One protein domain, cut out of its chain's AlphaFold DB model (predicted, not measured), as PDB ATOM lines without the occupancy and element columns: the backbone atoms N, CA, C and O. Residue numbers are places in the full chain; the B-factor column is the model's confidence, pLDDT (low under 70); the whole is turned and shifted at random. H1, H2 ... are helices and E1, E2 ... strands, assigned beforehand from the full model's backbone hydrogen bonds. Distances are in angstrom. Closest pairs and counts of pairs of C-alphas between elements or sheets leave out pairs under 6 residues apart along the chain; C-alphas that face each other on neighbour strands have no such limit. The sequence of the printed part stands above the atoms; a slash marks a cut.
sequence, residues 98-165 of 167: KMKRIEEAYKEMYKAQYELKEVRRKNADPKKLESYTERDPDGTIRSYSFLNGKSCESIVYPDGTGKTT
ATOM      1  N   LYS A  98     439.362 460.531 391.029       90.19
ATOM      2  CA  LYS A  98     438.293 461.292 391.680       90.19
ATOM      3  C   LYS A  98     436.990 461.220 390.885       90.19
ATOM      4  O   LYS A  98     435.947 460.942 391.467       90.19
ATOM      5  N   MET A  99     437.045 461.404 389.567       88.19
ATOM      6  CA  MET A  99     435.861 461.305 388.710       88.19
ATOM      7  C   MET A  99     435.238 459.909 388.753       88.19
ATOM      8  O   MET A  99     434.028 459.807 388.917       88.19
ATOM      9  N   LYS A 100     436.043 458.839 388.719       92.00
ATOM     10  CA  LYS A 100     435.530 457.465 388.862       92.00
ATOM     11  C   LYS A 100     434.814 457.241 390.193       92.00
ATOM     12  O   LYS A 100     433.718 456.694 390.199       92.00
ATOM     13  N   ARG A 101     435.386 457.710 391.308       89.19
ATOM     14  CA  ARG A 101     434.739 457.614 392.631       89.19
ATOM     15  C   ARG A 101     433.412 458.364 392.675       89.19
ATOM     16  O   ARG A 101     432.451 457.881 393.263       89.19
ATOM     17  N   ILE A 102     433.360 459.535 392.045       85.75
ATOM     18  CA  ILE A 102     432.127 460.313 391.924       85.75
ATOM     19  C   ILE A 102     431.096 459.533 391.098       85.75
ATOM     20  O   ILE A 102     429.966 459.370 391.546       85.75
ATOM     21  N   GLU A 103     431.471 459.002 389.934       88.12
ATOM     22  CA  GLU A 103     430.584 458.192 389.088       88.12
ATOM     23  C   GLU A 103     430.045 456.948 389.806       88.12
ATOM     24  O   GLU A 103     428.867 456.615 389.669       88.12
ATOM     25  N   GLU A 104     430.883 456.258 390.578       90.12
ATOM     26  CA  GLU A 104     430.478 455.117 391.403       90.12
ATOM     27  C   GLU A 104     429.476 455.538 392.483       90.12
ATOM     28  O   GLU A 104     428.408 454.934 392.583       90.12
ATOM     29  N   ALA A 105     429.752 456.625 393.205       84.56
ATOM     30  CA  ALA A 105     428.831 457.164 394.203       84.56
ATOM     31  C   ALA A 105     427.475 457.562 393.589       84.56
ATOM     32  O   ALA A 105     426.425 457.272 394.163       84.56
ATOM     33  N   TYR A 106     427.471 458.156 392.390       83.50
ATOM     34  CA  TYR A 106     426.235 458.443 391.659       83.50
ATOM     35  C   TYR A 106     425.461 457.168 391.314       83.50
ATOM     36  O   TYR A 106     424.244 457.131 391.482       83.50
ATOM     37  N   LYS A 107     426.136 456.110 390.849       88.94
ATOM     38  CA  LYS A 107     425.476 454.828 390.536       88.94
ATOM     39  C   LYS A 107     424.822 454.210 391.770       88.94
ATOM     40  O   LYS A 107     423.696 453.720 391.674       88.94
ATOM     41  N   GLU A 108     425.502 454.239 392.914       88.81
ATOM     42  CA  GLU A 108     424.950 453.733 394.174       88.81
ATOM     43  C   GLU A 108     423.750 454.559 394.645       88.81
ATOM     44  O   GLU A 108     422.721 453.986 395.008       88.81
ATOM     45  N   MET A 109     423.839 455.889 394.553       85.88
ATOM     46  CA  MET A 109     422.729 456.795 394.855       85.88
ATOM     47  C   MET A 109     421.500 456.470 393.997       85.88
ATOM     48  O   MET A 109     420.417 456.248 394.535       85.88
ATOM     49  N   TYR A 110     421.671 456.357 392.675       85.38
ATOM     50  CA  TYR A 110     420.578 456.031 391.757       85.38
ATOM     51  C   TYR A 110     419.922 454.684 392.066       85.38
ATOM     52  O   TYR A 110     418.697 454.550 392.000       85.38
ATOM     53  N   LYS A 111     420.721 453.677 392.431       90.00
ATOM     54  CA  LYS A 111     420.199 452.371 392.838       90.00
ATOM     55  C   LYS A 111     419.347 452.481 394.106       90.00
ATOM     56  O   LYS A 111     418.237 451.952 394.131       90.00
ATOM     57  N   ALA A 112     419.828 453.198 395.122       88.50
ATOM     58  CA  ALA A 112     419.096 453.398 396.372       88.50
ATOM     59  C   ALA A 112     417.770 454.152 396.159       88.50
ATOM     60  O   ALA A 112     416.740 453.769 396.718       88.50
ATOM     61  N   GLN A 113     417.765 455.179 395.302       86.00
ATOM     62  CA  GLN A 113     416.550 455.914 394.930       86.00
ATOM     63  C   GLN A 113     415.520 455.008 394.245       86.00
ATOM     64  O   GLN A 113     414.329 455.061 394.559       86.00
ATOM     65  N   TYR A 114     415.969 454.141 393.334       86.56
ATOM     66  CA  TYR A 114     415.088 453.195 392.652       86.56
ATOM     67  C   TYR A 114     414.469 452.179 393.623       86.56
ATOM     68  O   TYR A 114     413.263 451.930 393.580       86.56
ATOM     69  N   GLU A 115     415.265 451.629 394.544       90.44
ATOM     70  CA  GLU A 115     414.768 450.724 395.586       90.44
ATOM     71  C   GLU A 115     413.735 451.416 396.493       90.44
ATOM     72  O   GLU A 115     412.680 450.843 396.783       90.44
ATOM     73  N   LEU A 116     413.977 452.677 396.875       88.50
ATOM     74  CA  LEU A 116     413.036 453.477 397.662       88.50
ATOM     75  C   LEU A 116     411.715 453.716 396.915       88.50
ATOM     76  O   LEU A 116     410.639 453.559 397.506       88.50
ATOM     77  N   LYS A 117     411.785 454.058 395.621       87.12
ATOM     78  CA  LYS A 117     410.615 454.234 394.747       87.12
ATOM     79  C   LYS A 117     409.757 452.970 394.730       87.12
ATOM     80  O   LYS A 117     408.544 453.043 394.921       87.12
ATOM     81  N   GLU A 118     410.380 451.811 394.538       89.06
ATOM     82  CA  GLU A 118     409.692 450.521 394.467       89.06
ATOM     83  C   GLU A 118     409.006 450.140 395.784       89.06
ATOM     84  O   GLU A 118     407.865 449.669 395.779       89.06
ATOM     85  N   VAL A 119     409.669 450.370 396.920       90.00
ATOM     86  CA  VAL A 119     409.082 450.129 398.246       90.00
ATOM     87  C   VAL A 119     407.883 451.045 398.483       90.00
ATOM     88  O   VAL A 119     406.826 450.571 398.903       90.00
ATOM     89  N   ARG A 120     408.003 452.342 398.172       87.31
ATOM     90  CA  ARG A 120     406.890 453.293 398.318       87.31
ATOM     91  C   ARG A 120     405.723 452.953 397.402       87.31
ATOM     92  O   ARG A 120     404.592 452.958 397.866       87.31
ATOM     93  N   ARG A 121     405.978 452.550 396.155       87.19
ATOM     94  CA  ARG A 121     404.930 452.090 395.231       87.19
ATOM     95  C   ARG A 121     404.116 450.929 395.798       87.19
ATOM     96  O   ARG A 121     402.895 450.936 395.686       87.19
ATOM     97  N   LYS A 122     404.785 449.943 396.403       87.94
ATOM     98  CA  LYS A 122     404.136 448.761 396.998       87.94
ATOM     99  C   LYS A 122     403.343 449.092 398.262       87.94
ATOM    100  O   LYS A 122     402.338 448.438 398.521       87.94
ATOM    101  N   ASN A 123     403.803 450.076 399.032       86.69
ATOM    102  CA  ASN A 123     403.208 450.453 400.314       86.69
ATOM    103  C   ASN A 123     402.200 451.605 400.215       86.69
ATOM    104  O   ASN A 123     401.521 451.874 401.204       86.69
ATOM    105  N   ALA A 124     402.115 452.283 399.068       86.44
ATOM    106  CA  ALA A 124     401.223 453.415 398.871       86.44
ATOM    107  C   ALA A 124     399.766 453.007 399.114       86.44
ATOM    108  O   ALA A 124     399.275 452.027 398.541       86.44
ATOM    109  N   ASP A 125     399.062 453.783 399.940       85.94
ATOM    110  CA  ASP A 125     397.636 453.572 400.176       85.94
ATOM    111  C   ASP A 125     396.877 453.761 398.848       85.94
ATOM    112  O   ASP A 125     396.929 454.842 398.261       85.94
ATOM    113  N   PRO A 126     396.128 452.755 398.352       83.62
ATOM    114  CA  PRO A 126     395.412 452.879 397.085       83.62
ATOM    115  C   PRO A 126     394.411 454.045 397.081       83.62
ATOM    116  O   PRO A 126     394.094 454.591 396.029       83.62
ATOM    117  N   LYS A 127     393.930 454.476 398.251       87.50
ATOM    118  CA  LYS A 127     392.958 455.568 398.371       87.50
ATOM    119  C   LYS A 127     393.597 456.949 398.495       87.50
ATOM    120  O   LYS A 127     392.857 457.933 398.549       87.50
ATOM    121  N   LYS A 128     394.927 457.053 398.567       86.88
ATOM    122  CA  LYS A 128     395.631 458.326 398.748       86.88
ATOM    123  C   LYS A 128     396.667 458.532 397.657       86.88
ATOM    124  O   LYS A 128     397.329 457.605 397.211       86.88
ATOM    125  N   LEU A 129     396.803 459.786 397.244       87.00
ATOM    126  CA  LEU A 129     397.935 460.208 396.438       87.00
ATOM    127  C   LEU A 129     399.108 460.459 397.380       87.00
ATOM    128  O   LEU A 129     399.045 461.355 398.223       87.00
ATOM    129  N   GLU A 130     400.170 459.686 397.217       89.81
ATOM    130  CA  GLU A 130     401.430 459.904 397.917       89.81
ATOM    131  C   GLU A 130     402.474 460.409 396.932       89.81
ATOM    132  O   GLU A 130     402.537 459.944 395.795       89.81
ATOM    133  N   SER A 131     403.308 461.358 397.346       91.25
ATOM    134  CA  SER A 131     404.384 461.853 396.497       91.25
ATOM    135  C   SER A 131     405.613 462.262 397.293       91.25
ATOM    136  O   SER A 131     405.549 462.536 398.493       91.25
ATOM    137  N   TYR A 132     406.759 462.266 396.620       90.81
ATOM    138  CA  TYR A 132     407.986 462.857 397.135       90.81
ATOM    139  C   TYR A 132     408.819 463.429 395.994       90.81
ATOM    140  O   TYR A 132     408.689 463.014 394.842       90.81
ATOM    141  N   THR A 133     409.680 464.380 396.333       91.31
ATOM    142  CA  THR A 133     410.573 465.035 395.384       91.31
ATOM    143  C   THR A 133     411.996 464.955 395.902       91.31
ATOM    144  O   THR A 133     412.243 465.149 397.091       91.31
ATOM    145  N   GLU A 134     412.926 464.696 394.999       88.62
ATOM    146  CA  GLU A 134     414.356 464.673 395.254       88.62
ATOM    147  C   GLU A 134     415.060 465.638 394.305       88.62
ATOM    148  O   GLU A 134     414.570 465.939 393.212       88.62
ATOM    149  N   ARG A 135     416.207 466.147 394.750       87.31
ATOM    150  CA  ARG A 135     417.086 466.982 393.941       87.31
ATOM    151  C   ARG A 135     418.436 466.292 393.832       87.31
ATOM    152  O   ARG A 135     419.106 466.096 394.845       87.31
ATOM    153  N   ASP A 136     418.815 465.979 392.605       83.81
ATOM    154  CA  ASP A 136     420.125 465.447 392.276       83.81
ATOM    155  C   ASP A 136     421.188 466.556 392.434       83.81
ATOM    156  O   ASP A 136     420.876 467.751 392.326       83.81
ATOM    157  N   PRO A 137     422.461 466.206 392.683       78.19
ATOM    158  CA  PRO A 137     423.521 467.198 392.858       78.19
ATOM    159  C   PRO A 137     423.788 468.077 391.623       78.19
ATOM    160  O   PRO A 137     424.331 469.171 391.764       78.19
ATOM    161  N   ASP A 138     423.404 467.628 390.425       80.31
ATOM    162  CA  ASP A 138     423.475 468.411 389.186       80.31
ATOM    163  C   ASP A 138     422.336 469.446 389.058       80.31
ATOM    164  O   ASP A 138     422.322 470.241 388.122       80.31
ATOM    165  N   GLY A 139     421.402 469.471 390.015       83.44
ATOM    166  CA  GLY A 139     420.244 470.360 390.043       83.44
ATOM    167  C   GLY A 139     418.981 469.765 389.420       83.44
ATOM    168  O   GLY A 139     417.934 470.414 389.490       83.44
ATOM    169  N   THR A 140     419.048 468.552 388.859       89.56
ATOM    170  CA  THR A 140     417.880 467.828 388.344       89.56
ATOM    171  C   THR A 140     416.890 467.560 389.478       89.56
ATOM    172  O   THR A 140     417.268 467.167 390.579       89.56
ATOM    173  N   ILE A 141     415.602 467.791 389.231       92.12
ATOM    174  CA  ILE A 141     414.521 467.552 390.190       92.12
ATOM    175  C   ILE A 141     413.712 466.348 389.721       92.12
ATOM    176  O   ILE A 141     413.183 466.344 388.610       92.12
ATOM    177  N   ARG A 142     413.567 465.349 390.591       92.38
ATOM    178  CA  ARG A 142     412.770 464.145 390.345       92.38
ATOM    179  C   ARG A 142     411.593 464.122 391.296       92.38
ATOM    180  O   ARG A 142     411.780 464.133 392.505       92.38
ATOM    181  N   SER A 143     410.381 464.107 390.762       93.06
ATOM    182  CA  SER A 143     409.154 463.975 391.544       93.06
ATOM    183  C   SER A 143     408.497 462.640 391.254       93.06
ATOM    184  O   SER A 143     408.273 462.287 390.098       93.06
ATOM    185  N   TYR A 144     408.157 461.923 392.311       92.81
ATOM    186  CA  TYR A 144     407.500 460.631 392.256       92.81
ATOM    187  C   TYR A 144     406.114 460.750 392.864       92.81
ATOM    188  O   TYR A 144     405.972 461.291 393.960       92.81
ATOM    189  N   SER A 145     405.115 460.216 392.172       92.12
ATOM    190  CA  SER A 145     403.728 460.156 392.634       92.12
ATOM    191  C   SER A 145     403.220 458.724 392.561       92.12
ATOM    192  O   SER A 145     403.460 458.033 391.571       92.12
ATOM    193  N   PHE A 146     402.493 458.298 393.589       92.75
ATOM    194  CA  PHE A 146     401.975 456.947 393.754       92.75
ATOM    195  C   PHE A 146     400.478 456.988 394.027       92.75
ATOM    196  O   PHE A 146     400.014 457.729 394.895       92.75
ATOM    197  N   LEU A 147     399.727 456.189 393.273       88.81
ATOM    198  CA  LEU A 147     398.286 456.030 393.443       88.81
ATOM    199  C   LEU A 147     397.864 454.663 392.907       88.81
ATOM    200  O   LEU A 147     398.251 454.289 391.800       88.81
ATOM    201  N   ASN A 148     397.045 453.927 393.662       86.62
ATOM    202  CA  ASN A 148     396.539 452.607 393.256       86.62
ATOM    203  C   ASN A 148     397.646 451.615 392.833       86.62
ATOM    204  O   ASN A 148     397.482 450.872 391.866       86.62
ATOM    205  N   GLY A 149     398.801 451.629 393.509       79.81
ATOM    206  CA  GLY A 149     399.948 450.774 393.170       79.81
ATOM    207  C   GLY A 149     400.661 451.126 391.855       79.81
ATOM    208  O   GLY A 149     401.600 450.430 391.467       79.81
ATOM    209  N   LYS A 150     400.253 452.203 391.170       86.88
ATOM    210  CA  LYS A 150     400.951 452.765 390.009       86.88
ATOM    211  C   LYS A 150     401.894 453.879 390.434       86.88
ATOM    212  O   LYS A 150     401.656 454.532 391.452       86.88
ATOM    213  N   SER A 151     402.931 454.116 389.633       90.56
ATOM    214  CA  SER A 151     403.843 455.238 389.830       90.56
ATOM    215  C   SER A 151     403.936 456.128 388.594       90.56
ATOM    216  O   SER A 151     403.890 455.652 387.463       90.56
ATOM    217  N   CYS A 152     404.072 457.429 388.822       91.56
ATOM    218  CA  CYS A 152     404.501 458.401 387.826       91.56
ATOM    219  C   CYS A 152     405.783 459.067 388.321       91.56
ATOM    220  O   CYS A 152     405.868 459.474 389.478       91.56
ATOM    221  N   GLU A 153     406.765 459.194 387.440       93.50
ATOM    222  CA  GLU A 153     407.991 459.954 387.651       93.50
ATOM    223  C   GLU A 153     407.979 461.170 386.729       93.50
ATOM    224  O   GLU A 153     407.770 461.046 385.522       93.50
ATOM    225  N   SER A 154     408.226 462.346 387.293       93.75
ATOM    226  CA  SER A 154     408.498 463.569 386.551       93.75
ATOM    227  C   SER A 154     409.933 464.002 386.818       93.75
ATOM    228  O   SER A 154     410.346 464.086 387.971       93.75
ATOM    229  N   ILE A 155     410.691 464.255 385.757       94.19
ATOM    230  CA  ILE A 155     412.074 464.725 385.813       94.19
ATOM    231  C   ILE A 155     412.108 466.117 385.198       94.19
ATOM    232  O   ILE A 155     411.632 466.292 384.077       94.19
ATOM    233  N   VAL A 156     412.687 467.077 385.912       94.94
ATOM    234  CA  VAL A 156     412.952 468.436 385.435       94.94
ATOM    235  C   VAL A 156     414.451 468.683 385.511       94.94
ATOM    236  O   VAL A 156     415.044 468.571 386.583       94.94
ATOM    237  N   TYR A 157     415.058 469.010 384.381       92.56
ATOM    238  CA  TYR A 157     416.485 469.278 384.271       92.56
ATOM    239  C   TYR A 157     416.801 470.754 384.574       92.56
ATOM    240  O   TYR A 157     415.912 471.610 384.491       92.56
ATOM    241  N   PRO A 158     418.066 471.092 384.893       89.94
ATOM    242  CA  PRO A 158     418.477 472.472 385.171       89.94
ATOM    243  C   PRO A 158     418.230 473.456 384.021       89.94
ATOM    244  O   PRO A 158     418.085 474.653 384.256       89.94
ATOM    245  N   ASP A 159     418.172 472.963 382.783       92.00
ATOM    246  CA  ASP A 159     417.878 473.755 381.584       92.00
ATOM    247  C   ASP A 159     416.376 474.054 381.395       92.00
ATOM    248  O   ASP A 159     415.985 474.697 380.421       92.00
ATOM    249  N   GLY A 160     415.529 473.607 382.328       88.62
ATOM    250  CA  GLY A 160     414.083 473.804 382.306       88.62
ATOM    251  C   GLY A 160     413.323 472.796 381.444       88.62
ATOM    252  O   GLY A 160     412.092 472.840 381.411       88.62
ATOM    253  N   THR A 161     414.010 471.872 380.769       95.00
ATOM    254  CA  THR A 161     413.344 470.767 380.077       95.00
ATOM    255  C   THR A 161     412.834 469.739 381.082       95.00
ATOM    256  O   THR A 161     413.349 469.606 382.194       95.00
ATOM    257  N   GLY A 162     411.797 468.990 380.713       92.69
ATOM    258  CA  GLY A 162     411.268 467.958 381.589       92.69
ATOM    259  C   GLY A 162     410.554 466.846 380.846       92.69
ATOM    260  O   GLY A 162     410.114 467.009 379.707       92.69
ATOM    261  N   LYS A 163     410.444 465.698 381.509       95.38
ATOM    262  CA  LYS A 163     409.666 464.557 381.029       95.38
ATOM    263  C   LYS A 163     408.861 463.968 382.173       95.38
ATOM    264  O   LYS A 163     409.334 463.926 383.304       95.38
ATOM    265  N   THR A 164     407.692 463.434 381.850       94.19
ATOM    266  CA  THR A 164     406.907 462.627 382.783       94.19
ATOM    267  C   THR A 164     406.693 461.249 382.183       94.19
ATOM    268  O   THR A 164     406.443 461.109 380.987       94.19
ATOM    269  N   THR A 165     406.836 460.216 383.001       92.50
ATOM    270  CA  THR A 165     406.660 458.819 382.608       92.50
ATOM    271  C   THR A 165     405.870 458.112 383.700       92.50
ATOM    272  O   THR A 165     406.180 458.267 384.877       92.50
TER     273      THR A 165
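Overview. This is residues 98 to 165 of the 167 residues of an uncharacterized protein of Salmonella typhi (UniProt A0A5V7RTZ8). Look first for a small twisted sheet of four strands with one long helix running along one of its faces; the other face is bare. The helix, H1, meets the sheet with its residues 113 to 123, while its residues 98 to 105 stick out free and add to the length of the whole. The printed part has 68 residues, with one named helix followed by four named strands, H1 E1 E2 E3 E4; the sheet's order is E1, E2, E3, E4, all antiparallel, and the class is mixed, helices and strands. The whole is only just loose, close to compact, with a radius of gyration of the C-alphas of 13.6 A, and it spans 46 by 26 by 14 A.

Arrangement. Begin at the sheet, where E1, residues 130 to 135, E2, residues 141 to 147, E3, residues 150 to 156, and E4, residues 162 to 165, form a meander, each strand the antiparallel neighbour of the one before. E1 and E2 are a hairpin at 168 degrees between their directions; find N 134 and O 142 at 2.8 A. E2 and E3 are a hairpin at 163 degrees, with N 143 and O 154 at 2.8 A. E3 and E4 are a hairpin at 169 degrees, with N 155 and O 163 at 2.8 A. The edge strands E1 and E4 are apart. H1, residues 98 to 123, is on the sheet at a height of 11.5 A over it, two layers with the helix on one face. It lies over E2 and runs along the strands, at 10 degrees to E2 on the local plane. The closest C-alphas of H1 and E2 are those of Arg 121 and Phe 146, 5.9 A apart. H1 and E1 are near each other, with 9 pairs of C-alphas within 10 A. In H1 every O i to N i+4 pair is within hydrogen-bond range.

Along the chain. Find C-alpha 130 at (401.430, 459.904, 397.917), where E1 begins; it is 17.6 A long. E2 measures 20.2 A and E3 20.3 A from first to last C-alpha. E4, 10.3 A long, ends at C-alpha 165 at (406.660, 458.819, 382.608). Then go back to C-alpha 98 at (438.293, 461.292, 391.680), from which H1 runs 37.7 A to C-alpha 123.

Size, cuts and confidence. The two C-alphas farthest apart are those of Lys 98 and Lys 127, 46.2 A. Without residues 98 to 105, the other 60 residues span 35 by 25 by 14 A. The printed part has no cut. The link from H1 to E1 is short, and the three links between the strands are tight. The mean pLDDT of the printed part is 88.9, and no printed residue is under 70.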